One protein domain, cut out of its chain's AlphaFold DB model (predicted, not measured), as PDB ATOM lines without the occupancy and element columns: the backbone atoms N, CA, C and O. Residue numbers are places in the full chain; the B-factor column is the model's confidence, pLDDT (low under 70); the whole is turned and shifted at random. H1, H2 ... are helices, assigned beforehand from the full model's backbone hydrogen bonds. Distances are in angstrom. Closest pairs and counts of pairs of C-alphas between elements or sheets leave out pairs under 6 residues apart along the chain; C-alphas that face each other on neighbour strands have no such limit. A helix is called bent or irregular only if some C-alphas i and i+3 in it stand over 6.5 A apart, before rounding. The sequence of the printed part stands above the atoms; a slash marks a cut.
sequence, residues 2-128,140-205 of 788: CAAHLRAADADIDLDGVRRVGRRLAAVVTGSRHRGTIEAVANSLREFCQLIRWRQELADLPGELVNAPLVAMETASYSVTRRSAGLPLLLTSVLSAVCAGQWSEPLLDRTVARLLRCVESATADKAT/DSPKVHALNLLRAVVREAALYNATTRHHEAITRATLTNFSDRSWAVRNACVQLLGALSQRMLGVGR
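AT A GLANCE: This is residues 2 to 128 and 140 to 205 of the 788 residues of the protein "DUF2428 domain-containing protein" of Macrostomum lignano (UniProt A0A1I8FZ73). Eight helices pack as an up-and-down bundle drawn out into two rows, H2, H4, H6 and H10 in one and H3, H5, H8 and H11 in the other, with a helix of each row paired to one of the other. The short H1 sits at one end by H3, H9 crosses near the ends of H5 and H8, and the small H7 follows the end of H6. The printed part has 193 residues with eleven named helices, H1 to H11 in order, and no named strand; its class is all helix. It is compact, with a radius of gyration of the C-alphas of 17.2 A and spans of 56 by 39 by 29 A.

IN THESE COORDINATES: H1 is residues 2 to 7, beginning at C-alpha 2 (-48.356, -53.765, -15.091). H2 is residues 15 to 31, 24.0 A long, and H3 residues 35 to 52, 25.6 A. H4 is residues 61 to 74, 20.2 A, and H5 residues 87 to 99, 18.0 A, from C-alpha 87 (-48.972, -32.477, -28.988). H6 is residues 106 to 120, 20.6 A; H7 is residues 122 to 125; H8 is residues 142 to 155, 19.8 A. H9, residues 157 to 164, is irregular, with C-alphas 158 and 161 7.9 A apart. H10 is residues 167 to 177, and H11 residues 183 to 201, 26.6 A, ending at C-alpha 201 (-29.170, -17.284, -18.765).

HOW THE PARTS SIT: H5 is the hub, touching six helices. H1 touches H3 through residues 51 to 52 of H3 alone, closest at the C-alphas of Ala 3 and Leu 51, 5.8 A. H2 and H3 form a hairpin at a shallow tilt of 25 degrees, closest at C-alphas 29 and 38, 4.9 A. H3 and H5 touch, the same way at 24 degrees, a shallow tilt, with C-alphas 46 and 93 closest at 4.6 A. H5 and H8 touch at a steep tilt of 45 degrees, closest at C-alphas 88 and 149, 5.5 A. H9 is about perpendicular to H5, 74 degrees, and touches it, closest at C-alphas 96 and 158, 5.6 A. H6 and H8 touch, opposite ways at a steep 41 degrees, closest at C-alphas 119 and 143, 5.1 A. H8 and H11 touch, the same way at a shallow 18 degrees, closest at C-alphas 151 and 192, 4.9 A. H10 and H11 form a hairpin, closest at C-alphas 174 and 189, 5.4 A. H4 and H6 only just touch, with 3 pairs of C-alphas within 8 A, closest at C-alphas 63 and 107, 6.6 A. H7 is close to H8 but not clearly touching, closest at C-alphas 124 and 142, 6.8 A. H2 and H11 are apart. Every O i to N i+4 pair is within hydrogen-bond range in H1, H2, H3, H5, H6, H8, H10 and H11; H4 has 9 of 10, H9 2 of 4, and H7 is too short for one.

THE WHOLE: The two C-alphas farthest apart, of Asp 12 and Ser 179, are 56.5 A apart. Residues 129 to 139 are not printed, and C-alphas 128 and 140 are 9.4 A apart across this cut. The link from H4 to H5, residues 75 to 86, is long. The mean pLDDT of the printed part is 82.7; it is under 70 at residues 2 to 12, 75 to 85, 101 to 105, 122 to 128, 140 and 203 to 205.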
ATOM      1  N   CYS A   2     -49.189 -53.855 -13.864       53.75
ATOM      2  CA  CYS A   2     -48.356 -53.765 -15.091       53.75
ATOM      3  C   CYS A   2     -46.910 -53.301 -14.818       53.75
ATOM      4  O   CYS A   2     -45.965 -53.877 -15.340       53.75
ATOM      5  N   ALA A   3     -46.728 -52.314 -13.934       55.41
ATOM      6  CA  ALA A   3     -45.412 -51.836 -13.509       55.41
ATOM      7  C   ALA A   3     -44.528 -52.904 -12.832       55.41
ATOM      8  O   ALA A   3     -43.309 -52.815 -12.917       55.41
ATOM      9  N   ALA A   4     -45.130 -53.883 -12.146       54.94
ATOM     10  CA  ALA A   4     -44.405 -54.952 -11.462       54.94
ATOM     11  C   ALA A   4     -43.957 -56.032 -12.462       54.94
ATOM     12  O   ALA A   4     -42.780 -56.375 -12.483       54.94
ATOM     13  N   HIS A   5     -44.845 -56.459 -13.369       61.47
ATOM     14  CA  HIS A   5     -44.514 -57.436 -14.421       61.47
ATOM     15  C   HIS A   5     -43.549 -56.884 -15.483       61.47
ATOM     16  O   HIS A   5     -42.641 -57.583 -15.920       61.47
ATOM     17  N   LEU A   6     -43.678 -55.603 -15.861       63.44
ATOM     18  CA  LEU A   6     -42.745 -54.956 -16.796       63.44
ATOM     19  C   LEU A   6     -41.324 -54.834 -16.223       63.44
ATOM     20  O   LEU A   6     -40.365 -54.878 -16.987       63.44
ATOM     21  N   ARG A   7     -41.182 -54.696 -14.895       61.09
ATOM     22  CA  ARG A   7     -39.878 -54.634 -14.209       61.09
ATOM     23  C   ARG A   7     -39.256 -56.009 -13.972       61.09
ATOM     24  O   ARG A   7     -38.036 -56.099 -13.939       61.09
ATOM     25  N   ALA A   8     -40.072 -57.050 -13.806       59.75
ATOM     26  CA  ALA A   8     -39.606 -58.412 -13.546       59.75
ATOM     27  C   ALA A   8     -39.102 -59.150 -14.802       59.75
ATOM     28  O   ALA A   8     -38.598 -60.259 -14.677       59.75
ATOM     29  N   ALA A   9     -39.234 -58.550 -15.995       59.09
ATOM     30  CA  ALA A   9     -38.996 -59.218 -17.277       59.09
ATOM     31  C   ALA A   9     -39.756 -60.558 -17.400       59.09
ATOM     32  O   ALA A   9     -39.258 -61.501 -18.006       59.09
ATOM     33  N   ASP A  10     -40.975 -60.623 -16.843       61.75
ATOM     34  CA  ASP A  10     -41.842 -61.797 -16.979       61.75
ATOM     35  C   ASP A  10     -42.089 -62.091 -18.465       61.75
ATOM     36  O   ASP A  10     -42.476 -61.197 -19.237       61.75
ATOM     37  N   ALA A  11     -41.864 -63.347 -18.856       60.50
ATOM     38  CA  ALA A  11     -42.019 -63.815 -20.232       60.50
ATOM     39  C   ALA A  11     -43.486 -63.786 -20.712       60.50
ATOM     40  O   ALA A  11     -43.724 -63.664 -21.910       60.50
ATOM     41  N   ASP A  12     -44.457 -63.798 -19.791       69.69
ATOM     42  CA  ASP A  12     -45.895 -63.947 -20.077       69.69
ATOM     43  C   ASP A  12     -46.662 -62.630 -20.326       69.69
ATOM     44  O   ASP A  12     -47.895 -62.616 -20.362       69.69
ATOM     45  N   ILE A  13     -45.984 -61.489 -20.491       77.00
ATOM     46  CA  ILE A  13     -46.692 -60.222 -20.739       77.00
ATOM     47  C   ILE A  13     -47.149 -60.094 -22.208       77.00
ATOM     48  O   ILE A  13     -46.343 -60.216 -23.130       77.00
ATOM     49  N   ASP A  14     -48.430 -59.766 -22.439       85.69
ATOM     50  CA  ASP A  14     -48.960 -59.431 -23.775       85.69
ATOM     51  C   ASP A  14     -48.365 -58.100 -24.274       85.69
ATOM     52  O   ASP A  14     -48.882 -57.010 -23.994       85.69
ATOM     53  N   LEU A  15     -47.260 -58.187 -25.019       86.62
ATOM     54  CA  LEU A  15     -46.557 -57.032 -25.583       86.62
ATOM     55  C   LEU A  15     -47.436 -56.215 -26.543       86.62
ATOM     56  O   LEU A  15     -47.341 -54.983 -26.560       86.62
ATOM     57  N   ASP A  16     -48.332 -56.857 -27.295       88.62
ATOM     58  CA  ASP A  16     -49.250 -56.154 -28.195       88.62
ATOM     59  C   ASP A  16     -50.311 -55.381 -27.411       88.62
ATOM     60  O   ASP A  16     -50.647 -54.244 -27.760       88.62
ATOM     61  N   GLY A  17     -50.804 -55.953 -26.312       88.94
ATOM     62  CA  GLY A  17     -51.653 -55.266 -25.342       88.94
ATOM     63  C   GLY A  17     -50.997 -54.007 -24.792       88.94
ATOM     64  O   GLY A  17     -51.607 -52.933 -24.812       88.94
ATOM     65  N   VAL A  18     -49.728 -54.103 -24.394       89.62
ATOM     66  CA  VAL A  18     -48.950 -52.956 -23.907       89.62
ATOM     67  C   VAL A  18     -48.812 -51.880 -24.993       89.62
ATOM     68  O   VAL A  18     -49.082 -50.704 -24.729       89.62
ATOM     69  N   ARG A  19     -48.491 -52.253 -26.240       92.94
ATOM     70  CA  ARG A  19     -48.438 -51.308 -27.375       92.94
ATOM     71  C   ARG A  19     -49.784 -50.623 -27.619       92.94
ATOM     72  O   ARG A  19     -49.824 -49.405 -27.811       92.94
ATOM     73  N   ARG A  20     -50.896 -51.370 -27.577       93.44
ATOM     74  CA  ARG A  20     -52.257 -50.816 -27.728       93.44
ATOM     75  C   ARG A  20     -52.561 -49.768 -26.657       93.44
ATOM     76  O   ARG A  20     -53.115 -48.720 -26.992       93.44
ATOM     77  N   VAL A  21     -52.164 -50.004 -25.405       92.69
ATOM     78  CA  VAL A  21     -52.330 -49.033 -24.309       92.69
ATOM     79  C   VAL A  21     -51.553 -47.747 -24.593       92.69
ATOM     80  O   VAL A  21     -52.146 -46.669 -24.564       92.69
ATOM     81  N   GLY A  22     -50.267 -47.840 -24.946       92.44
ATOM     82  CA  GLY A  22     -49.439 -46.668 -25.263       92.44
ATOM     83  C   GLY A  22     -50.013 -45.822 -26.406       92.44
ATOM     84  O   GLY A  22     -50.162 -44.605 -26.275       92.44
ATOM     85  N   ARG A  23     -50.433 -46.474 -27.500       94.06
ATOM     86  CA  ARG A  23     -51.095 -45.808 -28.638       94.06
ATOM     87  C   ARG A  23     -52.413 -45.150 -28.234       94.06
ATOM     88  O   ARG A  23     -52.708 -44.046 -28.689       94.06
ATOM     89  N   ARG A  24     -53.202 -45.789 -27.361       93.62
ATOM     90  CA  ARG A  24     -54.470 -45.227 -26.875       93.62
ATOM     91  C   ARG A  24     -54.241 -43.992 -26.009       93.62
ATOM     92  O   ARG A  24     -54.941 -43.005 -26.206       93.62
ATOM     93  N   LEU A  25     -53.256 -44.020 -25.112       94.00
ATOM     94  CA  LEU A  25     -52.875 -42.855 -24.310       94.00
ATOM     95  C   LEU A  25     -52.464 -41.687 -25.218       94.00
ATOM     96  O   LEU A  25     -53.020 -40.597 -25.094       94.00
ATOM     97  N   ALA A  26     -51.586 -41.924 -26.195       91.94
ATOM     98  CA  ALA A  26     -51.178 -40.913 -27.173       91.94
ATOM     99  C   ALA A  26     -52.357 -40.336 -27.983       91.94
ATOM    100  O   ALA A  26     -52.460 -39.117 -28.159       91.94
ATOM    101  N   ALA A  27     -53.277 -41.195 -28.432       89.88
ATOM    102  CA  ALA A  27     -54.482 -40.782 -29.148       89.88
ATOM    103  C   ALA A  27     -55.418 -39.933 -28.273       89.88
ATOM    104  O   ALA A  27     -56.005 -38.967 -28.754       89.88
ATOM    105  N   VAL A  28     -55.540 -40.250 -26.981       90.62
ATOM    106  CA  VAL A  28     -56.349 -39.459 -26.045       90.62
ATOM    107  C   VAL A  28     -55.692 -38.107 -25.770       90.62
ATOM    108  O   VAL A  28     -56.393 -37.098 -25.817       90.62
ATOM    109  N   VAL A  29     -54.372 -38.044 -25.557       90.19
ATOM    110  CA  VAL A  29     -53.653 -36.770 -25.345       90.19
ATOM    111  C   VAL A  29     -53.838 -35.835 -26.539       90.19
ATOM    112  O   VAL A  29     -54.176 -34.669 -26.365       90.19
ATOM    113  N   THR A  30     -53.668 -36.342 -27.760       86.56
ATOM    114  CA  THR A  30     -53.745 -35.530 -28.990       86.56
ATOM    115  C   THR A  30     -55.167 -35.316 -29.515       86.56
ATOM    116  O   THR A  30     -55.395 -34.402 -30.305       86.56
ATOM    117  N   GLY A  31     -56.134 -36.139 -29.101       82.88
ATOM    118  CA  GLY A  31     -57.531 -36.068 -29.543       82.88
ATOM    119  C   GLY A  31     -58.491 -35.377 -28.569       82.88
ATOM    120  O   GLY A  31     -59.598 -35.012 -28.973       82.88
ATOM    121  N   SER A  32     -58.100 -35.198 -27.303       84.00
ATOM    122  CA  SER A  32     -58.945 -34.583 -26.271       84.00
ATOM    123  C   SER A  32     -59.010 -33.062 -26.395       84.00
ATOM    124  O   SER A  32     -58.079 -32.418 -26.867       84.00
ATOM    125  N   ARG A  33     -60.118 -32.476 -25.924       79.00
ATOM    126  CA  ARG A  33     -60.334 -31.014 -25.914       79.00
ATOM    127  C   ARG A  33     -60.213 -30.383 -24.531       79.00
ATOM    128  O   ARG A  33     -59.967 -29.189 -24.423       79.00
ATOM    129  N   HIS A  34     -60.424 -31.168 -23.478       84.75
ATOM    130  CA  HIS A  34     -60.425 -30.674 -22.110       84.75
ATOM    131  C   HIS A  34     -59.000 -30.666 -21.553       84.75
ATOM    132  O   HIS A  34     -58.376 -31.722 -21.437       84.75
ATOM    133  N   ARG A  35     -58.488 -29.484 -21.190       84.06
ATOM    134  CA  ARG A  35     -57.098 -29.300 -20.743       84.06
ATOM    135  C   ARG A  35     -56.718 -30.219 -19.581       84.06
ATOM    136  O   ARG A  35     -55.695 -30.888 -19.669       84.06
ATOM    137  N   GLY A  36     -57.576 -30.333 -18.564       86.88
ATOM    138  CA  GLY A  36     -57.316 -31.220 -17.426       86.88
ATOM    139  C   GLY A  36     -57.212 -32.698 -17.820       86.88
ATOM    140  O   GLY A  36     -56.415 -33.434 -17.252       86.88
ATOM    141  N   THR A  37     -57.949 -33.133 -18.851       89.06
ATOM    142  CA  THR A  37     -57.851 -34.508 -19.372       89.06
ATOM    143  C   THR A  37     -56.547 -34.709 -20.132       89.06
ATOM    144  O   THR A  37     -55.891 -35.729 -19.957       89.06
ATOM    145  N   ILE A  38     -56.153 -33.732 -20.951       89.62
ATOM    146  CA  ILE A  38     -54.890 -33.778 -21.695       89.62
ATOM    147  C   ILE A  38     -53.713 -33.871 -20.717       89.62
ATOM    148  O   ILE A  38     -52.865 -34.744 -20.877       89.62
ATOM    149  N   GLU A  39     -53.675 -33.014 -19.693       90.75
ATOM    150  CA  GLU A  39     -52.606 -32.990 -18.687       90.75
ATOM    151  C   GLU A  39     -52.566 -34.289 -17.864       90.75
ATOM    152  O   GLU A  39     -51.501 -34.896 -17.736       90.75
ATOM    153  N   ALA A  40     -53.717 -34.780 -17.387       91.88
ATOM    154  CA  ALA A  40     -53.788 -36.033 -16.632       91.88
ATOM    155  C   ALA A  40     -53.295 -37.236 -17.452       91.88
ATOM    156  O   ALA A  40     -52.451 -38.005 -16.990       91.88
ATOM    157  N   VAL A  41     -53.761 -37.379 -18.696       94.06
ATOM    158  CA  VAL A  41     -53.364 -38.501 -19.559       94.06
ATOM    159  C   VAL A  41     -51.912 -38.354 -20.022       94.06
ATOM    160  O   VAL A  41     -51.220 -39.359 -20.163       94.06
ATOM    161  N   ALA A  42     -51.405 -37.132 -20.207       93.25
ATOM    162  CA  ALA A  42     -49.994 -36.904 -20.510       93.25
ATOM    163  C   ALA A  42     -49.078 -37.336 -19.354       93.25
ATOM    164  O   ALA A  42     -47.999 -37.874 -19.616       93.25
ATOM    165  N   ASN A  43     -49.503 -37.164 -18.098       92.75
ATOM    166  CA  ASN A  43     -48.788 -37.699 -16.937       92.75
ATOM    167  C   ASN A  43     -48.814 -39.233 -16.929       92.75
ATOM    168  O   ASN A  43     -47.759 -39.857 -16.827       92.75
ATOM    169  N   SER A  44     -49.978 -39.853 -17.166       93.50
ATOM    170  CA  SER A  44     -50.070 -41.317 -17.295       93.50
ATOM    171  C   SER A  44     -49.221 -41.861 -18.448       93.50
ATOM    172  O   SER A  44     -48.610 -42.919 -18.325       93.50
ATOM    173  N   LEU A  45     -49.133 -41.137 -19.569       93.94
ATOM    174  CA  LEU A  45     -48.271 -41.491 -20.696       93.94
ATOM    175  C   LEU A  45     -46.783 -41.421 -20.324       93.94
ATOM    176  O   LEU A  45     -46.014 -42.290 -20.733       93.94
ATOM    177  N   ARG A  46     -46.378 -40.414 -19.542       92.88
ATOM    178  CA  ARG A  46     -45.009 -40.280 -19.026       92.88
ATOM    179  C   ARG A  46     -44.644 -41.472 -18.147       92.88
ATOM    180  O   ARG A  46     -43.622 -42.109 -18.390       92.88
ATOM    181  N   GLU A  47     -45.497 -41.808 -17.183       90.62
ATOM    182  CA  GLU A  47     -45.314 -42.972 -16.309       90.62
ATOM    183  C   GLU A  47     -45.274 -44.273 -17.113       90.62
ATOM    184  O   GLU A  47     -44.365 -45.083 -16.940       90.62
ATOM    185  N   PHE A  48     -46.197 -44.450 -18.060       91.19
ATOM    186  CA  PHE A  48     -46.207 -45.599 -18.961       91.19
ATOM    187  C   PHE A  48     -44.874 -45.744 -19.711       91.19
ATOM    188  O   PHE A  48     -44.278 -46.820 -19.695       91.19
ATOM    189  N   CYS A  49     -44.358 -44.658 -20.296       90.19
ATOM    190  CA  CYS A  49     -43.073 -44.661 -20.998       90.19
ATOM    191  C   CYS A  49     -41.895 -44.990 -20.058       90.19
ATOM    192  O   CYS A  49     -40.968 -45.696 -20.451       90.19
ATOM    193  N   GLN A  50     -41.939 -44.536 -18.801       87.56
ATOM    194  CA  GLN A  50     -40.937 -44.886 -17.787       87.56
ATOM    195  C   GLN A  50     -41.006 -46.360 -17.365       87.56
ATOM    196  O   GLN A  50     -39.997 -46.916 -16.936       87.56
ATOM    197  N   LEU A  51     -42.174 -46.997 -17.456       85.50
ATOM    198  CA  LEU A  51     -42.350 -48.408 -17.113       85.50
ATOM    199  C   LEU A  51     -41.886 -49.339 -18.228       85.50
ATOM    200  O   LEU A  51     -41.218 -50.330 -17.943       85.50
ATOM    201  N   ILE A  52     -42.200 -49.024 -19.486       85.88
ATOM    202  CA  ILE A  52     -41.803 -49.875 -20.617       85.88
ATOM    203  C   ILE A  52     -40.291 -49.856 -20.871       85.88
ATOM    204  O   ILE A  52     -39.791 -50.773 -21.513       85.88
ATOM    205  N   ARG A  53     -39.552 -48.877 -20.316       79.50
ATOM    206  CA  ARG A  53     -38.096 -48.712 -20.508       79.50
ATOM    207  C   ARG A  53     -37.242 -49.932 -20.145       79.50
ATOM    208  O   ARG A  53     -36.086 -50.017 -20.544       79.50
ATOM    209  N   TRP A  54     -37.798 -50.851 -19.361       76.75
ATOM    210  CA  TRP A  54     -37.136 -52.074 -18.908       76.75
ATOM    211  C   TRP A  54     -37.283 -53.249 -19.892       76.75
ATOM    212  O   TRP A  54     -36.734 -54.316 -19.638       76.75
ATOM    213  N   ARG A  55     -37.997 -53.071 -21.015       80.19
ATOM    214  CA  ARG A  55     -38.281 -54.118 -22.013       80.19
ATOM    215  C   ARG A  55     -37.756 -53.734 -23.391       80.19
ATOM    216  O   ARG A  55     -38.332 -52.875 -24.056       80.19
ATOM    217  N   GLN A  56     -36.673 -54.371 -23.838       82.25
ATOM    218  CA  GLN A  56     -36.045 -54.061 -25.132       82.25
ATOM    219  C   GLN A  56     -36.999 -54.263 -26.320       82.25
ATOM    220  O   GLN A  56     -36.915 -53.529 -27.300       82.25
ATOM    221  N   GLU A  57     -37.958 -55.181 -26.205       86.88
ATOM    222  CA  GLU A  57     -38.972 -55.485 -27.223       86.88
ATOM    223  C   GLU A  57     -39.955 -54.324 -27.469       86.88
ATOM    224  O   GLU A  57     -40.714 -54.335 -28.442       86.88
ATOM    225  N   LEU A  58     -39.963 -53.327 -26.578       87.25
ATOM    226  CA  LEU A  58     -40.786 -52.117 -26.654       87.25
ATOM    227  C   LEU A  58     -39.951 -50.843 -26.868       87.25
ATOM    228  O   LEU A  58     -40.499 -49.743 -26.803       87.25
ATOM    229  N   ALA A  59     -38.640 -50.964 -27.110       85.31
ATOM    230  CA  ALA A  59     -37.732 -49.818 -27.221       85.31
ATOM    231  C   ALA A  59     -38.040 -48.893 -28.415       85.31
ATOM    232  O   ALA A  59     -37.681 -47.716 -28.406       85.31
ATOM    233  N   ASP A  60     -38.727 -49.398 -29.440       89.12
ATOM    234  CA  ASP A  60     -39.184 -48.649 -30.612       89.12
ATOM    235  C   ASP A  60     -40.471 -47.844 -30.355       89.12
ATOM    236  O   ASP A  60     -40.679 -46.805 -30.991       89.12
ATOM    237  N   LEU A  61     -41.312 -48.274 -29.406       91.25
ATOM    238  CA  LEU A  61     -42.629 -47.682 -29.161       91.25
ATOM    239  C   LEU A  61     -42.561 -46.175 -28.840       91.25
ATOM    240  O   LEU A  61     -43.311 -45.425 -29.459       91.25
ATOM    241  N   PRO A  62     -41.670 -45.661 -27.965       91.38
ATOM    242  CA  PRO A  62     -41.543 -44.215 -27.757       91.38
ATOM    243  C   PRO A  62     -41.255 -43.439 -29.050       91.38
ATOM    244  O   PRO A  62     -41.802 -42.357 -29.267       91.38
ATOM    245  N   GLY A  63     -40.423 -44.009 -29.928       90.69
ATOM    246  CA  GLY A  63     -40.135 -43.440 -31.240       90.69
ATOM    247  C   GLY A  63     -41.363 -43.427 -32.145       90.69
ATOM    248  O   GLY A  63     -41.623 -42.419 -32.799       90.69
ATOM    249  N   GLU A  64     -42.149 -44.504 -32.151       91.50
ATOM    250  CA  GLU A  64     -43.431 -44.589 -32.863       91.50
ATOM    251  C   GLU A  64     -44.407 -43.494 -32.395       91.50
ATOM    252  O   GLU A  64     -44.933 -42.737 -33.217       91.50
ATOM    253  N   LEU A  65     -44.584 -43.357 -31.073       92.38
ATOM    254  CA  LEU A  65     -45.516 -42.406 -30.456       92.38
ATOM    255  C   LEU A  65     -45.169 -40.945 -30.772       92.38
ATOM    256  O   LEU A  65     -46.074 -40.126 -30.915       92.38
ATOM    257  N   VAL A  66     -43.878 -40.617 -30.897       91.75
ATOM    258  CA  VAL A  66     -43.408 -39.274 -31.276       91.75
ATOM    259  C   VAL A  66     -43.479 -39.053 -32.789       91.75
ATOM    260  O   VAL A  66     -43.907 -37.993 -33.241       91.75
ATOM    261  N   ASN A  67     -43.079 -40.037 -33.597       89.25
ATOM    262  CA  ASN A  67     -42.960 -39.855 -35.043       89.25
ATOM    263  C   ASN A  67     -44.308 -39.722 -35.747       89.25
ATOM    264  O   ASN A  67     -44.425 -38.879 -36.637       89.25
ATOM    265  N   ALA A  68     -45.310 -40.519 -35.370       84.25
ATOM    266  CA  ALA A  68     -46.625 -40.491 -36.009       84.25
ATOM    267  C   ALA A  68     -47.270 -39.086 -36.014       84.25
ATOM    268  O   ALA A  68     -47.625 -38.602 -37.093       84.25
ATOM    269  N   PRO A  69     -47.373 -38.369 -34.876       83.38
ATOM    270  CA  PRO A  69     -47.950 -37.030 -34.881       83.38
ATOM    271  C   PRO A  69     -47.045 -35.974 -35.533       83.38
ATOM    272  O   PRO A  69     -47.566 -35.019 -36.107       83.38
ATOM    273  N   LEU A  70     -45.713 -36.136 -35.516       86.06
ATOM    274  CA  LEU A  70     -44.805 -35.231 -36.236       86.06
ATOM    275  C   LEU A  70     -44.951 -35.351 -37.760       86.06
ATOM    276  O   LEU A  70     -44.957 -34.330 -38.441       86.06
ATOM    277  N   VAL A  71     -45.132 -36.568 -38.295       84.12
ATOM    278  CA  VAL A  71     -45.451 -36.777 -39.725       84.12
ATOM    279  C   VAL A  71     -46.766 -36.086 -40.077       84.12
ATOM    280  O   VAL A  71     -46.845 -35.369 -41.066       84.12
ATOM    281  N   ALA A  72     -47.799 -36.278 -39.261       77.06
ATOM    282  CA  ALA A  72     -49.113 -35.710 -39.537       77.06
ATOM    283  C   ALA A  72     -49.131 -34.167 -39.434       77.06
ATOM    284  O   ALA A  72     -49.870 -33.507 -40.170       77.06
ATOM    285  N   MET A  73     -48.290 -33.578 -38.575       79.19
ATOM    286  CA  MET A  73     -48.042 -32.130 -38.532       79.19
ATOM    287  C   MET A  73     -47.374 -31.626 -39.823       79.19
ATOM    288  O   MET A  73     -47.782 -30.598 -40.357       79.19
ATOM    289  N   GLU A  74     -46.364 -32.340 -40.331       74.88
ATOM    290  CA  GLU A  74     -45.641 -31.974 -41.561       74.88
ATOM    291  C   GLU A  74     -46.532 -31.991 -42.805       74.88
ATOM    292  O   GLU A  74     -46.360 -31.161 -43.693       74.88
ATOM    293  N   THR A  75     -47.517 -32.890 -42.859       68.50
ATOM    294  CA  THR A  75     -48.468 -32.988 -43.975       68.50
ATOM    295  C   THR A  75     -49.645 -32.010 -43.873       68.50
ATOM    296  O   THR A  75     -50.626 -32.165 -44.597       68.50
ATOM    297  N   ALA A  76     -49.573 -31.012 -42.977       59.34
ATOM    298  CA  ALA A  76     -50.590 -29.974 -42.757       59.34
ATOM    299  C   ALA A  76     -52.015 -30.507 -42.484       59.34
ATOM    300  O   ALA A  76     -53.007 -29.796 -42.624       59.34
ATOM    301  N   SER A  77     -52.136 -31.754 -42.019       52.88
ATOM    302  CA  SER A  77     -53.422 -32.381 -41.672       52.88
ATOM    303  C   SER A  77     -53.988 -31.929 -40.309       52.88
ATOM    304  O   SER A  77     -54.993 -32.457 -39.824       52.88
ATOM    305  N   TYR A  78     -53.351 -30.934 -39.679       51.38
ATOM    306  CA  TYR A  78     -53.708 -30.383 -38.373       51.38
ATOM    307  C   TYR A  78     -54.371 -29.007 -38.512       51.38
ATOM    308  O   TYR A  78     -53.735 -28.034 -38.893       51.38
ATOM    309  N   SER A  79     -55.651 -28.907 -38.140       47.88
ATOM    310  CA  SER A  79     -56.342 -27.618 -37.985       47.88
ATOM    311  C   SER A  79     -56.132 -27.033 -36.580       47.88
ATOM    312  O   SER A  79     -56.283 -27.753 -35.582       47.88
ATOM    313  N   VAL A  80     -55.910 -25.716 -36.524       46.44
ATOM    314  CA  VAL A  80     -55.511 -24.843 -35.396       46.44
ATOM    315  C   VAL A  80     -56.104 -25.157 -34.021       46.44
ATOM    316  O   VAL A  80     -55.400 -25.081 -33.021       46.44
ATOM    317  N   THR A  81     -57.379 -25.519 -33.879       44.16
ATOM    318  CA  THR A  81     -58.033 -25.282 -32.574       44.16
ATOM    319  C   THR A  81     -58.154 -26.466 -31.618       44.16
ATOM    320  O   THR A  81     -58.588 -26.250 -30.489       44.16
ATOM    321  N   ARG A  82     -57.832 -27.716 -31.992       52.38
ATOM    322  CA  ARG A  82     -58.269 -28.864 -31.154       52.38
ATOM    323  C   ARG A  82     -57.322 -30.050 -30.976       52.38
ATOM    324  O   ARG A  82     -57.456 -30.722 -29.964       52.38
ATOM    325  N   ARG A  83     -56.389 -30.324 -31.897       54.38
ATOM    326  CA  ARG A  83     -55.476 -31.492 -31.794       54.38
ATOM    327  C   ARG A  83     -54.017 -31.133 -31.493       54.38
ATOM    328  O   ARG A  83     -53.257 -31.966 -31.007       54.38
ATOM    329  N   SER A  84     -53.621 -29.887 -31.750       61.41
ATOM    330  CA  SER A  84     -52.271 -29.377 -31.484       61.41
ATOM    331  C   SER A  84     -52.024 -29.095 -29.998       61.41
ATOM    332  O   SER A  84     -50.880 -29.159 -29.568       61.41
ATOM    333  N   ALA A  85     -53.065 -28.844 -29.192       69.06
ATOM    334  CA  ALA A  85     -52.925 -28.520 -27.766       69.06
ATOM    335  C   ALA A  85     -52.273 -29.648 -26.945       69.06
ATOM    336  O   ALA A  85     -51.494 -29.380 -26.032       69.06
ATOM    337  N   GLY A  86     -52.558 -30.908 -27.290       86.00
ATOM    338  CA  GLY A  86     -51.972 -32.070 -26.624       86.00
ATOM    339  C   GLY A  86     -50.605 -32.486 -27.157       86.00
ATOM    340  O   GLY A  86     -49.875 -33.188 -26.465       86.00
ATOM    341  N   LEU A  87     -50.222 -32.047 -28.359       89.00
ATOM    342  CA  LEU A  87     -48.972 -32.477 -28.988       89.00
ATOM    343  C   LEU A  87     -47.714 -32.043 -28.208       89.00
ATOM    344  O   LEU A  87     -46.850 -32.894 -28.001       89.00
ATOM    345  N   PRO A  88     -47.610 -30.796 -27.696       91.31
ATOM    346  CA  PRO A  88     -46.554 -30.408 -26.766       91.31
ATOM    347  C   PRO A  88     -46.420 -31.356 -25.572       91.31
ATOM    348  O   PRO A  88     -45.315 -31.791 -25.273       91.31
ATOM    349  N   LEU A  89     -47.540 -31.702 -24.928       92.38
ATOM    350  CA  LEU A  89     -47.560 -32.543 -23.730       92.38
ATOM    351  C   LEU A  89     -47.231 -34.005 -24.039       92.38
ATOM    352  O   LEU A  89     -46.514 -34.640 -23.274       92.38
ATOM    353  N   LEU A  90     -47.697 -34.532 -25.175       94.31
ATOM    354  CA  LEU A  90     -47.288 -35.851 -25.654       94.31
ATOM    355  C   LEU A  90     -45.771 -35.895 -25.850       94.31
ATOM    356  O   LEU A  90     -45.107 -36.795 -25.335       94.31
ATOM    357  N   LEU A  91     -45.231 -34.910 -26.572       94.12
ATOM    358  CA  LEU A  91     -43.816 -34.853 -26.912       94.12
ATOM    359  C   LEU A  91     -42.953 -34.755 -25.653       94.12
ATOM    360  O   LEU A  91     -42.036 -35.556 -25.476       94.12
ATOM    361  N   THR A  92     -43.266 -33.823 -24.749       94.31
ATOM    362  CA  THR A  92     -42.490 -33.649 -23.518       94.31
ATOM    363  C   THR A  92     -42.630 -34.844 -22.581       94.31
ATOM    364  O   THR A  92     -41.630 -35.242 -21.989       94.31
ATOM    365  N   SER A  93     -43.803 -35.478 -22.474       94.25
ATOM    366  CA  SER A  93     -43.980 -36.678 -21.648       94.25
ATOM    367  C   SER A  93     -43.167 -37.871 -22.138       94.25
ATOM    368  O   SER A  93     -42.483 -38.501 -21.329       94.25
ATOM    369  N   VAL A  94     -43.196 -38.163 -23.442       93.56
ATOM    370  CA  VAL A  94     -42.433 -39.288 -24.005       93.56
ATOM    371  C   VAL A  94     -40.931 -39.007 -23.926       93.56
ATOM    372  O   VAL A  94     -40.183 -39.833 -23.408       93.56
ATOM    373  N   LEU A  95     -40.480 -37.826 -24.364       92.56
ATOM    374  CA  LEU A  95     -39.056 -37.478 -24.347       92.56
ATOM    375  C   LEU A  95     -38.486 -37.435 -22.924       92.56
ATOM    376  O   LEU A  95     -37.395 -37.949 -22.699       92.56
ATOM    377  N   SER A  96     -39.219 -36.882 -21.950       91.56
ATOM    378  CA  SER A  96     -38.759 -36.838 -20.551       91.56
ATOM    379  C   SER A  96     -38.585 -38.232 -19.959       91.56
ATOM    380  O   SER A  96     -37.640 -38.475 -19.213       91.56
ATOM    381  N   ALA A  97     -39.485 -39.161 -20.290       88.69
ATOM    382  CA  ALA A  97     -39.399 -40.540 -19.828       88.69
ATOM    383  C   ALA A  97     -38.189 -41.279 -20.420       88.69
ATOM    384  O   ALA A  97     -37.523 -42.031 -19.709       88.69
ATOM    385  N   VAL A  98     -37.904 -41.034 -21.702       83.38
ATOM    386  CA  VAL A  98     -36.792 -41.639 -22.448       83.38
ATOM    387  C   VAL A  98     -35.443 -41.086 -21.967       83.38
ATOM    388  O   VAL A  98     -34.561 -41.865 -21.616       83.38
ATOM    389  N   CYS A  99     -35.314 -39.761 -21.818       81.38
ATOM    390  CA  CYS A  99     -34.093 -39.110 -21.320       81.38
ATOM    391  C   CYS A  99     -33.750 -39.458 -19.858       81.38
ATOM    392  O   CYS A  99     -32.604 -39.299 -19.449       81.38
ATOM    393  N   ALA A 100     -34.713 -39.936 -19.064       75.38
ATOM    394  CA  ALA A 100     -34.498 -40.368 -17.681       75.38
ATOM    395  C   ALA A 100     -34.020 -41.833 -17.548       75.38
ATOM    396  O   ALA A 100     -34.006 -42.374 -16.438       75.38
ATOM    397  N   GLY A 101     -33.704 -42.519 -18.652       66.75
ATOM    398  CA  GLY A 101     -33.314 -43.934 -18.665       66.75
ATOM    399  C   GLY A 101     -32.150 -44.250 -19.609       66.75
ATOM    400  O   GLY A 101     -31.505 -43.360 -20.148       66.75
ATOM    401  N   GLN A 102     -31.888 -45.543 -19.823       57.19
ATOM    402  CA  GLN A 102     -30.833 -46.036 -20.730       57.19
ATOM    403  C   GLN A 102     -31.229 -45.972 -22.216       57.19
ATOM    404  O   GLN A 102     -30.406 -46.217 -23.098       57.19
ATOM    405  N   TRP A 103     -32.489 -45.643 -22.512       60.78
ATOM    406  CA  TRP A 103     -32.969 -45.432 -23.871       60.78
ATOM    407  C   TRP A 103     -32.506 -44.066 -24.372       60.78
ATOM    408  O   TRP A 103     -33.205 -43.075 -24.295       60.78
ATOM    409  N   SER A 104     -31.275 -44.051 -24.866       54.06
ATOM    410  CA  SER A 104     -30.746 -43.193 -25.920       54.06
ATOM    411  C   SER A 104     -31.280 -41.736 -26.021       54.06
ATOM    412  O   SER A 104     -32.366 -41.464 -26.544       54.06
ATOM    413  N   GLU A 105     -30.381 -40.790 -25.745       61.03
ATOM    414  CA  GLU A 105     -30.324 -39.436 -26.325       61.03
ATOM    415  C   GLU A 105     -30.762 -39.295 -27.812       61.03
ATOM    416  O   GLU A 105     -31.394 -38.283 -28.142       61.03
ATOM    417  N   PRO A 106     -30.539 -40.282 -28.713       79.81
ATOM    418  CA  PRO A 106     -30.960 -40.225 -30.114       79.81
ATOM    419  C   PRO A 106     -32.415 -39.862 -30.418       79.81
ATOM    420  O   PRO A 106     -32.686 -39.390 -31.525       79.81
ATOM    421  N   LEU A 107     -33.392 -40.122 -29.536       88.31
ATOM    422  CA  LEU A 107     -34.786 -39.757 -29.842       88.31
ATOM    423  C   LEU A 107     -35.004 -38.244 -29.738       88.31
ATOM    424  O   LEU A 107     -35.640 -37.664 -30.621       88.31
ATOM    425  N   LEU A 108     -34.443 -37.602 -28.709       91.00
ATOM    426  CA  LEU A 108     -34.485 -36.148 -28.565       91.00
ATOM    427  C   LEU A 108     -33.765 -35.481 -29.737       91.00
ATOM    428  O   LEU A 108     -34.338 -34.600 -30.375       91.00
ATOM    429  N   ASP A 109     -32.560 -35.947 -30.069       91.25
ATOM    430  CA  ASP A 109     -31.751 -35.362 -31.140       91.25
ATOM    431  C   ASP A 109     -32.456 -35.466 -32.499       91.25
ATOM    432  O   ASP A 109     -32.566 -34.475 -33.223       91.25
ATOM    433  N   ARG A 110     -33.025 -36.637 -32.828       91.88
ATOM    434  CA  ARG A 110     -33.819 -36.824 -34.055       91.88
ATOM    435  C   ARG A 110     -35.065 -35.946 -34.075       91.88
ATOM    436  O   ARG A 110     -35.392 -35.394 -35.126       91.88
ATOM    437  N   THR A 111     -35.738 -35.806 -32.936       93.69
ATOM    438  CA  THR A 111     -36.934 -34.969 -32.799       93.69
ATOM    439  C   THR A 111     -36.602 -33.498 -33.023       93.69
ATOM    440  O   THR A 111     -37.224 -32.856 -33.865       93.69
ATOM    441  N   VAL A 112     -35.589 -32.970 -32.332       94.94
ATOM    442  CA  VAL A 112     -35.148 -31.577 -32.487       94.94
ATOM    443  C   VAL A 112     -34.669 -31.325 -33.913       94.94
ATOM    444  O   VAL A 112     -35.112 -30.360 -34.530       94.94
ATOM    445  N   ALA A 113     -33.852 -32.214 -34.486       94.50
ATOM    446  CA  ALA A 113     -33.390 -32.084 -35.867       94.50
ATOM    447  C   ALA A 113     -34.553 -32.061 -36.870       94.50
ATOM    448  O   ALA A 113     -34.514 -31.323 -37.852       94.50
ATOM    449  N   ARG A 114     -35.602 -32.852 -36.629       93.06
ATOM    450  CA  ARG A 114     -36.810 -32.860 -37.458       93.06
ATOM    451  C   ARG A 114     -37.585 -31.552 -37.351       93.06
ATOM    452  O   ARG A 114     -37.902 -30.963 -38.377       93.06
ATOM    453  N   LEU A 115     -37.812 -31.064 -36.134       94.38
ATOM    454  CA  LEU A 115     -38.475 -29.779 -35.910       94.38
ATOM    455  C   LEU A 115     -37.688 -28.615 -36.531       94.38
ATOM    456  O   LEU A 115     -38.293 -27.751 -37.155       94.38
ATOM    457  N   LEU A 116     -36.354 -28.619 -36.431       95.06
ATOM    458  CA  LEU A 116     -35.498 -27.621 -37.080       95.06
ATOM    459  C   LEU A 116     -35.636 -27.655 -38.605       95.06
ATOM    460  O   LEU A 116     -35.836 -26.604 -39.202       95.06
ATOM    461  N   ARG A 117     -35.650 -28.841 -39.231       92.81
ATOM    462  CA  ARG A 117     -35.916 -28.960 -40.677       92.81
ATOM    463  C   ARG A 117     -37.275 -28.378 -41.069       92.81
ATOM    464  O   ARG A 117     -37.369 -27.718 -42.097       92.81
ATOM    465  N   CYS A 118     -38.313 -28.578 -40.255       89.44
ATOM    466  CA  CYS A 118     -39.625 -27.967 -40.495       89.44
ATOM    467  C   CYS A 118     -39.584 -26.438 -40.386       89.44
ATOM    468  O   CYS A 118     -40.262 -25.753 -41.146       89.44
ATOM    469  N   VAL A 119     -38.791 -25.904 -39.455       90.44
ATOM    470  CA  VAL A 119     -38.600 -24.459 -39.266       90.44
ATOM    471  C   VAL A 119     -37.764 -23.833 -40.389       90.44
ATOM    472  O   VAL A 119     -37.983 -22.680 -40.747       90.44
ATOM    473  N   GLU A 120     -36.818 -24.574 -40.957       87.44
ATOM    474  CA  GLU A 120     -35.915 -24.097 -42.011       87.44
ATOM    475  C   GLU A 120     -36.465 -24.320 -43.431       87.44
ATOM    476  O   GLU A 120     -35.974 -23.714 -44.383       87.44
ATOM    477  N   SER A 121     -37.494 -25.158 -43.600       80.06
ATOM    478  CA  SER A 121     -38.068 -25.439 -44.916       80.06
ATOM    479  C   SER A 121     -38.819 -24.237 -45.501       80.06
ATOM    480  O   SER A 121     -39.815 -23.773 -44.945       80.06
ATOM    481  N   ALA A 122     -38.399 -23.799 -46.692       58.03
ATOM    482  CA  ALA A 122     -39.060 -22.758 -47.486       58.03
ATOM    483  C   ALA A 122     -40.387 -23.217 -48.129       58.03
ATOM    484  O   ALA A 122     -41.131 -22.414 -48.688       58.03
ATOM    485  N   THR A 123     -40.708 -24.517 -48.105       49.69
ATOM    486  CA  THR A 123     -41.918 -25.045 -48.763       49.69
ATOM    487  C   THR A 123     -43.200 -24.799 -47.970       49.69
ATOM    488  O   THR A 123     -44.279 -24.893 -48.550       49.69
ATOM    489  N   ALA A 124     -43.102 -24.453 -46.681       47.25
ATOM    490  CA  ALA A 124     -44.259 -24.091 -45.857       47.25
ATOM    491  C   ALA A 124     -44.884 -22.741 -46.269       47.25
ATOM    492  O   ALA A 124     -46.027 -22.464 -45.914       47.25
ATOM    493  N   ASP A 125     -44.164 -21.940 -47.061       44.78
ATOM    494  CA  ASP A 125     -44.593 -20.614 -47.511       44.78
ATOM    495  C   ASP A 125     -45.560 -20.685 -48.711       44.78
ATOM    496  O   ASP A 125     -46.353 -19.770 -48.933       44.78
ATOM    497  N   LYS A 126     -45.562 -21.789 -49.478       42.19
ATOM    498  CA  LYS A 126     -46.385 -21.915 -50.699       42.19
ATOM    499  C   LYS A 126     -47.883 -22.076 -50.437       42.19
ATOM    500  O   LYS A 126     -48.667 -21.689 -51.291       42.19
ATOM    501  N   ALA A 127     -48.281 -22.589 -49.273       41.84
ATOM    502  CA  ALA A 127     -49.697 -22.687 -48.906       41.84
ATOM    503  C   ALA A 127     -50.302 -21.325 -48.512       41.84
ATOM    504  O   ALA A 127     -51.510 -21.156 -48.534       41.84
ATOM    505  N   THR A 128     -49.472 -20.331 -48.173       45.69
ATOM    506  CA  THR A 128     -49.951 -19.061 -47.594       45.69
ATOM    507  C   THR A 128     -50.278 -17.983 -48.628       45.69
ATOM    508  O   THR A 128     -51.164 -17.168 -48.393       45.69
ATOM    509  N   ASP A 140     -53.181 -23.649 -39.933       60.25
ATOM    510  CA  ASP A 140     -51.958 -23.133 -39.311       60.25
ATOM    511  C   ASP A 140     -50.733 -23.624 -40.082       60.25
ATOM    512  O   ASP A 140     -50.649 -24.782 -40.496       60.25
ATOM    513  N   SER A 141     -49.729 -22.758 -40.201       73.50
ATOM    514  CA  SER A 141     -48.451 -23.127 -40.801       73.50
ATOM    515  C   SER A 141     -47.749 -24.212 -39.957       73.50
ATOM    516  O   SER A 141     -47.515 -23.996 -38.759       73.50
ATOM    517  N   PRO A 142     -47.317 -25.345 -40.553       80.81
ATOM    518  CA  PRO A 142     -46.521 -26.380 -39.874       80.81
ATOM    519  C   PRO A 142     -45.288 -25.828 -39.145       80.81
ATOM    520  O   PRO A 142     -44.842 -26.369 -38.131       80.81
ATOM    521  N   LYS A 143     -44.771 -24.694 -39.625       86.12
ATOM    522  CA  LYS A 143     -43.672 -23.929 -39.039       86.12
ATOM    523  C   LYS A 143     -44.004 -23.382 -37.647       86.12
ATOM    524  O   LYS A 143     -43.188 -23.492 -36.732       86.12
ATOM    525  N   VAL A 144     -45.216 -22.850 -37.455       86.75
ATOM    526  CA  VAL A 144     -45.707 -22.343 -36.158       86.75
ATOM    527  C   VAL A 144     -45.805 -23.484 -35.150       86.75
ATOM    528  O   VAL A 144     -45.382 -23.341 -34.000       86.75
ATOM    529  N   HIS A 145     -46.307 -24.645 -35.577       86.25
ATOM    530  CA  HIS A 145     -46.337 -25.837 -34.734       86.25
ATOM    531  C   HIS A 145     -44.928 -26.290 -34.352       86.25
ATOM    532  O   HIS A 145     -44.672 -26.507 -33.169       86.25
ATOM    533  N   ALA A 146     -43.994 -26.350 -35.303       91.50
ATOM    534  CA  ALA A 146     -42.625 -26.761 -35.019       91.50
ATOM    535  C   ALA A 146     -41.927 -25.831 -34.006       91.50
ATOM    536  O   ALA A 146     -41.325 -26.316 -33.046       91.50
ATOM    537  N   LEU A 147     -42.083 -24.509 -34.145       92.94
ATOM    538  CA  LEU A 147     -41.570 -23.524 -33.181       92.94
ATOM    539  C   LEU A 147     -42.187 -23.702 -31.784       92.94
ATOM    540  O   LEU A 147     -41.477 -23.676 -30.777       92.94
ATOM    541  N   ASN A 148     -43.498 -23.938 -31.705       92.19
ATOM    542  CA  ASN A 148     -44.186 -24.171 -30.434       92.19
ATOM    543  C   ASN A 148     -43.787 -25.497 -29.768       92.19
ATOM    544  O   ASN A 148     -43.694 -25.557 -28.540       92.19
ATOM    545  N   LEU A 149     -43.511 -26.544 -30.550       93.75
ATOM    546  CA  LEU A 149     -42.999 -27.817 -30.036       93.75
ATOM    547  C   LEU A 149     -41.560 -27.690 -29.539       93.75
ATOM    548  O   LEU A 149     -41.265 -28.160 -28.442       93.75
ATOM    549  N   LEU A 150     -40.690 -26.983 -30.272       96.31
ATOM    550  CA  LEU A 150     -39.351 -26.632 -29.789       96.31
ATOM    551  C   LEU A 150     -39.438 -25.861 -28.469       96.31
ATOM    552  O   LEU A 150     -38.719 -26.177 -27.523       96.31
ATOM    553  N   ARG A 151     -40.378 -24.915 -28.356       95.62
ATOM    554  CA  ARG A 151     -40.607 -24.165 -27.114       95.62
ATOM    555  C   ARG A 151     -41.018 -25.078 -25.965       95.62
ATOM    556  O   ARG A 151     -40.511 -24.910 -24.861       95.62
ATOM    557  N   ALA A 152     -41.920 -26.026 -26.198       94.81
ATOM    558  CA  ALA A 152     -42.346 -26.978 -25.177       94.81
ATOM    559  C   ALA A 152     -41.187 -27.865 -24.701       94.81
ATOM    560  O   ALA A 152     -40.986 -28.010 -23.498       94.81
ATOM    561  N   VAL A 153     -40.380 -28.374 -25.638       95.00
ATOM    562  CA  VAL A 153     -39.186 -29.182 -25.346       95.00
ATOM    563  C   VAL A 153     -38.162 -28.384 -24.535       95.00
ATOM    564  O   VAL A 153     -37.698 -28.867 -23.508       95.00
ATOM    565  N   VAL A 154     -37.866 -27.141 -24.928       94.38
ATOM    566  CA  VAL A 154     -36.949 -26.245 -24.196       94.38
ATOM    567  C   VAL A 154     -37.496 -25.885 -22.807       94.38
ATOM    568  O   VAL A 154     -36.731 -25.713 -21.862       94.38
ATOM    569  N   ARG A 155     -38.819 -25.763 -22.640       93.50
ATOM    570  CA  ARG A 155     -39.452 -25.427 -21.352       93.50
ATOM    571  C   ARG A 155     -39.608 -26.608 -20.403       93.50
ATOM    572  O   ARG A 155     -39.805 -26.354 -19.220       93.50
ATOM    573  N   GLU A 156     -39.485 -27.847 -20.853       93.81
ATOM    574  CA  GLU A 156     -39.623 -29.020 -19.988       93.81
ATOM    575  C   GLU A 156     -38.411 -29.166 -19.054       93.81
ATOM    576  O   GLU A 156     -37.265 -29.268 -19.490       93.81
ATOM    577  N   ALA A 157     -38.655 -29.143 -17.741       90.12
ATOM    578  CA  ALA A 157     -37.605 -29.179 -16.724       90.12
ATOM    579  C   ALA A 157     -36.798 -30.480 -16.777       90.12
ATOM    580  O   ALA A 157     -35.572 -30.434 -16.688       90.12
ATOM    581  N   ALA A 158     -37.466 -31.610 -17.019       89.62
ATOM    582  CA  ALA A 158     -36.812 -32.912 -17.136       89.62
ATOM    583  C   ALA A 158     -35.864 -33.020 -18.350       89.62
ATOM    584  O   ALA A 158     -34.999 -33.890 -18.378       89.62
ATOM    585  N   LEU A 159     -35.994 -32.129 -19.341       90.25
ATOM    586  CA  LEU A 159     -35.180 -32.112 -20.560       90.25
ATOM    587  C   LEU A 159     -34.067 -31.057 -20.536       90.25
ATOM    588  O   LEU A 159     -33.375 -30.876 -21.540       90.25
ATOM    589  N   TYR A 160     -33.867 -30.356 -19.418       86.75
ATOM    590  CA  TYR A 160     -32.941 -29.224 -19.343       86.75
ATOM    591  C   TYR A 160     -31.515 -29.570 -19.808       86.75
ATOM    592  O   TYR A 160     -31.028 -29.001 -20.787       86.75
ATOM    593  N   ASN A 161     -30.881 -30.562 -19.177       85.94
ATOM    594  CA  ASN A 161     -29.507 -30.956 -19.510       85.94
ATOM    595  C   ASN A 161     -29.411 -31.480 -20.951       85.94
ATOM    596  O   ASN A 161     -28.549 -31.056 -21.717       85.94
ATOM    597  N   ALA A 162     -30.352 -32.338 -21.352       88.38
ATOM    598  CA  ALA A 162     -30.350 -32.973 -22.668       88.38
ATOM    599  C   ALA A 162     -30.580 -31.977 -23.824       88.38
ATOM    600  O   ALA A 162     -30.088 -32.180 -24.932       88.38
ATOM    601  N   THR A 163     -31.307 -30.877 -23.584       91.25
ATOM    602  CA  THR A 163     -31.572 -29.852 -24.610       91.25
ATOM    603  C   THR A 163     -30.456 -28.822 -24.754       91.25
ATOM    604  O   THR A 163     -30.421 -28.136 -25.774       91.25
ATOM    605  N   THR A 164     -29.523 -28.737 -23.800       90.69
ATOM    606  CA  THR A 164     -28.464 -27.709 -23.781       90.69
ATOM    607  C   THR A 164     -27.611 -27.725 -25.052       90.69
ATOM    608  O   THR A 164     -27.394 -26.682 -25.668       90.69
ATOM    609  N   ARG A 165     -27.247 -28.917 -25.554       91.31
ATOM    610  CA  ARG A 165     -26.502 -29.075 -26.822       91.31
ATOM    611  C   ARG A 165     -27.241 -28.568 -28.069       91.31
ATOM    612  O   ARG A 165     -26.623 -28.360 -29.108       91.31
ATOM    613  N   HIS A 166     -28.557 -28.368 -27.980       95.00
ATOM    614  CA  HIS A 166     -29.398 -27.908 -29.086       95.00
ATOM    615  C   HIS A 166     -29.720 -26.415 -29.025       95.00
ATOM    616  O   HIS A 166     -30.177 -25.864 -30.028       95.00
ATOM    617  N   HIS A 167     -29.494 -25.739 -27.889       94.94
ATOM    618  CA  HIS A 167     -29.898 -24.339 -27.692       94.94
ATOM    619  C   HIS A 167     -29.324 -23.411 -28.765       94.94
ATOM    620  O   HIS A 167     -30.051 -22.568 -29.288       94.94
ATOM    621  N   GLU A 168     -28.068 -23.607 -29.173       95.31
ATOM    622  CA  GLU A 168     -27.440 -22.806 -30.229       95.31
ATOM    623  C   GLU A 168     -28.134 -22.970 -31.593       95.31
ATOM    624  O   GLU A 168     -28.414 -21.985 -32.282       95.31
ATOM    625  N   ALA A 169     -28.440 -24.208 -31.994       96.38
ATOM    626  CA  ALA A 169     -29.107 -24.487 -33.265       96.38
ATOM    627  C   ALA A 169     -30.546 -23.952 -33.280       96.38
ATOM    628  O   ALA A 169     -30.948 -23.294 -34.240       96.38
ATOM    629  N   ILE A 170     -31.285 -24.161 -32.186       97.44
ATOM    630  CA  ILE A 170     -32.659 -23.671 -32.026       97.44
ATOM    631  C   ILE A 170     -32.689 -22.141 -32.028       97.44
ATOM    632  O   ILE A 170     -33.514 -21.547 -32.724       97.44
ATOM    633  N   THR A 171     -31.772 -21.486 -31.313       96.94
ATOM    634  CA  THR A 171     -31.695 -20.018 -31.288       96.94
ATOM    635  C   THR A 171     -31.412 -19.465 -32.680       96.94
ATOM    636  O   THR A 171     -32.100 -18.547 -33.118       96.94
ATOM    637  N   ARG A 172     -30.465 -20.049 -33.426       95.06
ATOM    638  CA  ARG A 172     -30.164 -19.617 -34.799       95.06
ATOM    639  C   ARG A 172     -31.379 -19.742 -35.722       95.06
ATOM    640  O   ARG A 172     -31.718 -18.764 -36.382       95.06
ATOM    641  N   ALA A 173     -32.061 -20.889 -35.713       94.00
ATOM    642  CA  ALA A 173     -33.279 -21.091 -36.502       94.00
ATOM    643  C   ALA A 173     -34.391 -20.097 -36.111       94.00
ATOM    644  O   ALA A 173     -35.102 -19.565 -36.965       94.00
ATOM    645  N   THR A 174     -34.509 -19.783 -34.819       94.50
ATOM    646  CA  THR A 174     -35.439 -18.760 -34.315       94.50
ATOM    647  C   THR A 174     -35.084 -17.378 -34.873       94.50
ATOM    648  O   THR A 174     -35.947 -16.688 -35.413       94.50
ATOM    649  N   LEU A 175     -33.803 -16.987 -34.821       92.50
ATOM    650  CA  LEU A 175     -33.311 -15.702 -35.333       92.50
ATOM    651  C   LEU A 175     -33.562 -15.518 -36.831       92.50
ATOM    652  O   LEU A 175     -34.001 -14.444 -37.249       92.50
ATOM    653  N   THR A 176     -33.349 -16.563 -37.632       89.75
ATOM    654  CA  THR A 176     -33.601 -16.520 -39.081       89.75
ATOM    655  C   THR A 176     -35.078 -16.315 -39.426       89.75
ATOM    656  O   THR A 176     -35.386 -15.714 -40.451       89.75
ATOM    657  N   ASN A 177     -35.993 -16.742 -38.550       89.25
ATOM    658  CA  ASN A 177     -37.436 -16.718 -38.797       89.25
ATOM    659  C   ASN A 177     -38.171 -15.506 -38.206       89.25
ATOM    660  O   ASN A 177     -39.363 -15.333 -38.439       89.25
ATOM    661  N   PHE A 178     -37.476 -14.586 -37.532       86.56
ATOM    662  CA  PHE A 178     -38.073 -13.292 -37.169       86.56
ATOM    663  C   PHE A 178     -38.406 -12.410 -38.381       86.56
ATOM    664  O   PHE A 178     -39.209 -11.489 -38.256       86.56
ATOM    665  N   SER A 179     -37.802 -12.673 -39.541       81.81
ATOM    666  CA  SER A 179     -38.089 -11.950 -40.788       81.81
ATOM    667  C   SER A 179     -39.178 -12.616 -41.638       81.81
ATOM    668  O   SER A 179     -39.401 -12.203 -42.774       81.81
ATOM    669  N   ASP A 180     -39.848 -13.644 -41.108       83.50
ATOM    670  CA  ASP A 180     -40.934 -14.344 -41.795       83.50
ATOM    671  C   ASP A 180     -42.122 -13.407 -42.077       83.50
ATOM    672  O   ASP A 180     -42.391 -12.484 -41.306       83.50
ATOM    673  N   ARG A 181     -42.857 -13.622 -43.173       80.06
ATOM    674  CA  ARG A 181     -44.022 -12.793 -43.532       80.06
ATOM    675  C   ARG A 181     -45.219 -13.051 -42.616       80.06
ATOM    676  O   ARG A 181     -45.961 -12.111 -42.322       80.06
ATOM    677  N   SER A 182     -45.341 -14.260 -42.075       79.56
ATOM    678  CA  SER A 182     -46.411 -14.642 -41.158       79.56
ATOM    679  C   SER A 182     -46.194 -14.058 -39.762       79.56
ATOM    680  O   SER A 182     -45.208 -14.348 -39.082       79.56
ATOM    681  N   TRP A 183     -47.155 -13.266 -39.281       81.06
ATOM    682  CA  TRP A 183     -47.137 -12.751 -37.906       81.06
ATOM    683  C   TRP A 183     -47.106 -13.873 -36.858       81.06
ATOM    684  O   TRP A 183     -46.388 -13.765 -35.862       81.06
ATOM    685  N   ALA A 184     -47.815 -14.980 -37.108       82.25
ATOM    686  CA  ALA A 184     -47.867 -16.124 -36.201       82.25
ATOM    687  C   ALA A 184     -46.488 -16.782 -36.016       82.25
ATOM    688  O   ALA A 184     -46.109 -17.106 -34.888       82.25
ATOM    689  N   VAL A 185     -45.705 -16.914 -37.095       84.62
ATOM    690  CA  VAL A 185     -44.327 -17.438 -37.040       84.62
ATOM    691  C   VAL A 185     -43.441 -16.526 -36.197       84.62
ATOM    692  O   VAL A 185     -42.719 -16.998 -35.318       84.62
ATOM    693  N   ARG A 186     -43.538 -15.210 -36.397       86.88
ATOM    694  CA  ARG A 186     -42.741 -14.235 -35.642       86.88
ATOM    695  C   ARG A 186     -43.100 -14.220 -34.157       86.88
ATOM    696  O   ARG A 186     -42.199 -14.209 -33.322       86.88
ATOM    697  N   ASN A 187     -44.385 -14.305 -33.810       87.06
ATOM    698  CA  ASN A 187     -44.835 -14.431 -32.419       87.06
ATOM    699  C   ASN A 187     -44.320 -15.733 -31.774       87.06
ATOM    700  O   ASN A 187     -43.779 -15.711 -30.668       87.06
ATOM    701  N   ALA A 188     -44.393 -16.862 -32.487       90.25
ATOM    702  CA  ALA A 188     -43.818 -18.119 -32.011       90.25
ATOM    703  C   ALA A 188     -42.294 -18.011 -31.791       90.25
ATOM    704  O   ALA A 188     -41.786 -18.534 -30.799       90.25
ATOM    705  N   CYS A 189     -41.576 -17.262 -32.640       93.12
ATOM    706  CA  CYS A 189     -40.152 -16.966 -32.447       93.12
ATOM    707  C   CYS A 189     -39.888 -16.128 -31.184       93.12
ATOM    708  O   CYS A 189     -38.978 -16.460 -30.426       93.12
ATOM    709  N   VAL A 190     -40.695 -15.091 -30.908       90.88
ATOM    710  CA  VAL A 190     -40.601 -14.301 -29.660       90.88
ATOM    711  C   VAL A 190     -40.747 -15.215 -28.440       90.88
ATOM    712  O   VAL A 190     -39.929 -15.167 -27.519       90.88
ATOM    713  N   GLN A 191     -41.760 -16.084 -28.441       92.62
ATOM    714  CA  GLN A 191     -42.025 -16.992 -27.323       92.62
ATOM    715  C   GLN A 191     -40.932 -18.052 -27.147       92.62
ATOM    716  O   GLN A 191     -40.599 -18.408 -26.014       92.62
ATOM    717  N   LEU A 192     -40.385 -18.576 -28.247       95.62
ATOM    718  CA  LEU A 192     -39.285 -19.536 -28.218       95.62
ATOM    719  C   LEU A 192     -37.992 -18.885 -27.714       95.62
ATOM    720  O   LEU A 192     -37.351 -19.449 -26.830       95.62
ATOM    721  N   LEU A 193     -37.650 -17.682 -28.187       95.31
ATOM    722  CA  LEU A 193     -36.475 -16.954 -27.706       95.31
ATOM    723  C   LEU A 193     -36.589 -16.612 -26.214       95.31
ATOM    724  O   LEU A 193     -35.606 -16.748 -25.494       95.31
ATOM    725  N   GLY A 194     -37.780 -16.242 -25.730       92.88
ATOM    726  CA  GLY A 194     -38.012 -16.023 -24.298       92.88
ATOM    727  C   GLY A 194     -37.857 -17.293 -23.451       92.88
ATOM    728  O   GLY A 194     -37.347 -17.241 -22.334       92.88
ATOM    729  N   ALA A 195     -38.244 -18.462 -23.973       93.12
ATOM    730  CA  ALA A 195     -37.978 -19.734 -23.300       93.12
ATOM    731  C   ALA A 195     -36.479 -20.076 -23.300       93.12
ATOM    732  O   ALA A 195     -35.949 -20.508 -22.278       93.12
ATOM    733  N   LEU A 196     -35.791 -19.858 -24.424       94.75
ATOM    734  CA  LEU A 196     -34.346 -20.060 -24.546       94.75
ATOM    735  C   LEU A 196     -33.568 -19.133 -23.610       94.75
ATOM    736  O   LEU A 196     -32.660 -19.603 -22.935       94.75
ATOM    737  N   SER A 197     -33.953 -17.857 -23.490       91.88
ATOM    738  CA  SER A 197     -33.277 -16.912 -22.595       91.88
ATOM    739  C   SER A 197     -33.330 -17.376 -21.143       91.88
ATOM    740  O   SER A 197     -32.301 -17.407 -20.480       91.88
ATOM    741  N   GLN A 198     -34.490 -17.844 -20.669       89.25
ATOM    742  CA  GLN A 198     -34.618 -18.405 -19.319       89.25
ATOM    743  C   GLN A 198     -33.739 -19.647 -19.105       89.25
ATOM    744  O   GLN A 198     -33.253 -19.873 -18.000       89.25
ATOM    745  N   ARG A 199     -33.526 -20.464 -20.147       89.19
ATOM    746  CA  ARG A 199     -32.695 -21.675 -20.056       89.19
ATOM    747  C   ARG A 199     -31.202 -21.396 -20.131       89.19
ATOM    748  O   ARG A 199     -30.448 -22.020 -19.389       89.19
ATOM    749  N   MET A 200     -30.797 -20.492 -21.013       91.62
ATOM    750  CA  MET A 200     -29.395 -20.190 -21.296       91.62
ATOM    751  C   MET A 200     -28.796 -19.199 -20.293       91.62
ATOM    752  O   MET A 200     -27.600 -19.257 -20.041       91.62
ATOM    753  N   LEU A 201     -29.613 -18.300 -19.727       87.88
ATOM    754  CA  LEU A 201     -29.170 -17.284 -18.765       87.88
ATOM    755  C   LEU A 201     -29.456 -17.668 -17.302       87.88
ATOM    756  O   LEU A 201     -28.872 -17.083 -16.392       87.88
ATOM    757  N   GLY A 202     -30.333 -18.651 -17.076       75.44
ATOM    758  CA  GLY A 202     -30.801 -19.064 -15.751       75.44
ATOM    759  C   GLY A 202     -32.048 -18.305 -15.279       75.44
ATOM    760  O   GLY A 202     -32.428 -17.268 -15.822       75.44
ATOM    761  N   VAL A 203     -32.720 -18.845 -14.255       62.84
ATOM    762  CA  VAL A 203     -33.918 -18.243 -13.645       62.84
ATOM    763  C   VAL A 203     -33.495 -17.343 -12.482       62.84
ATOM    764  O   VAL A 203     -32.818 -17.800 -11.566       62.84
ATOM    765  N   GLY A 204     -33.920 -16.078 -12.489       65.06
ATOM    766  CA  GLY A 204     -33.628 -15.114 -11.423       65.06
ATOM    767  C   GLY A 204     -32.603 -14.067 -11.849       65.06
ATOM    768  O   GLY A 204     -32.868 -13.300 -12.774       65.06
ATOM    769  N   ARG A 205     -31.457 -13.999 -11.153       55.50
ATOM    770  CA  ARG A 205     -30.344 -13.122 -11.543       55.50
ATOM    771  C   ARG A 205     -29.432 -13.877 -12.513       55.50
ATOM    772  O   ARG A 205     -28.793 -14.835 -12.095       55.50
TER     773      ARG A 205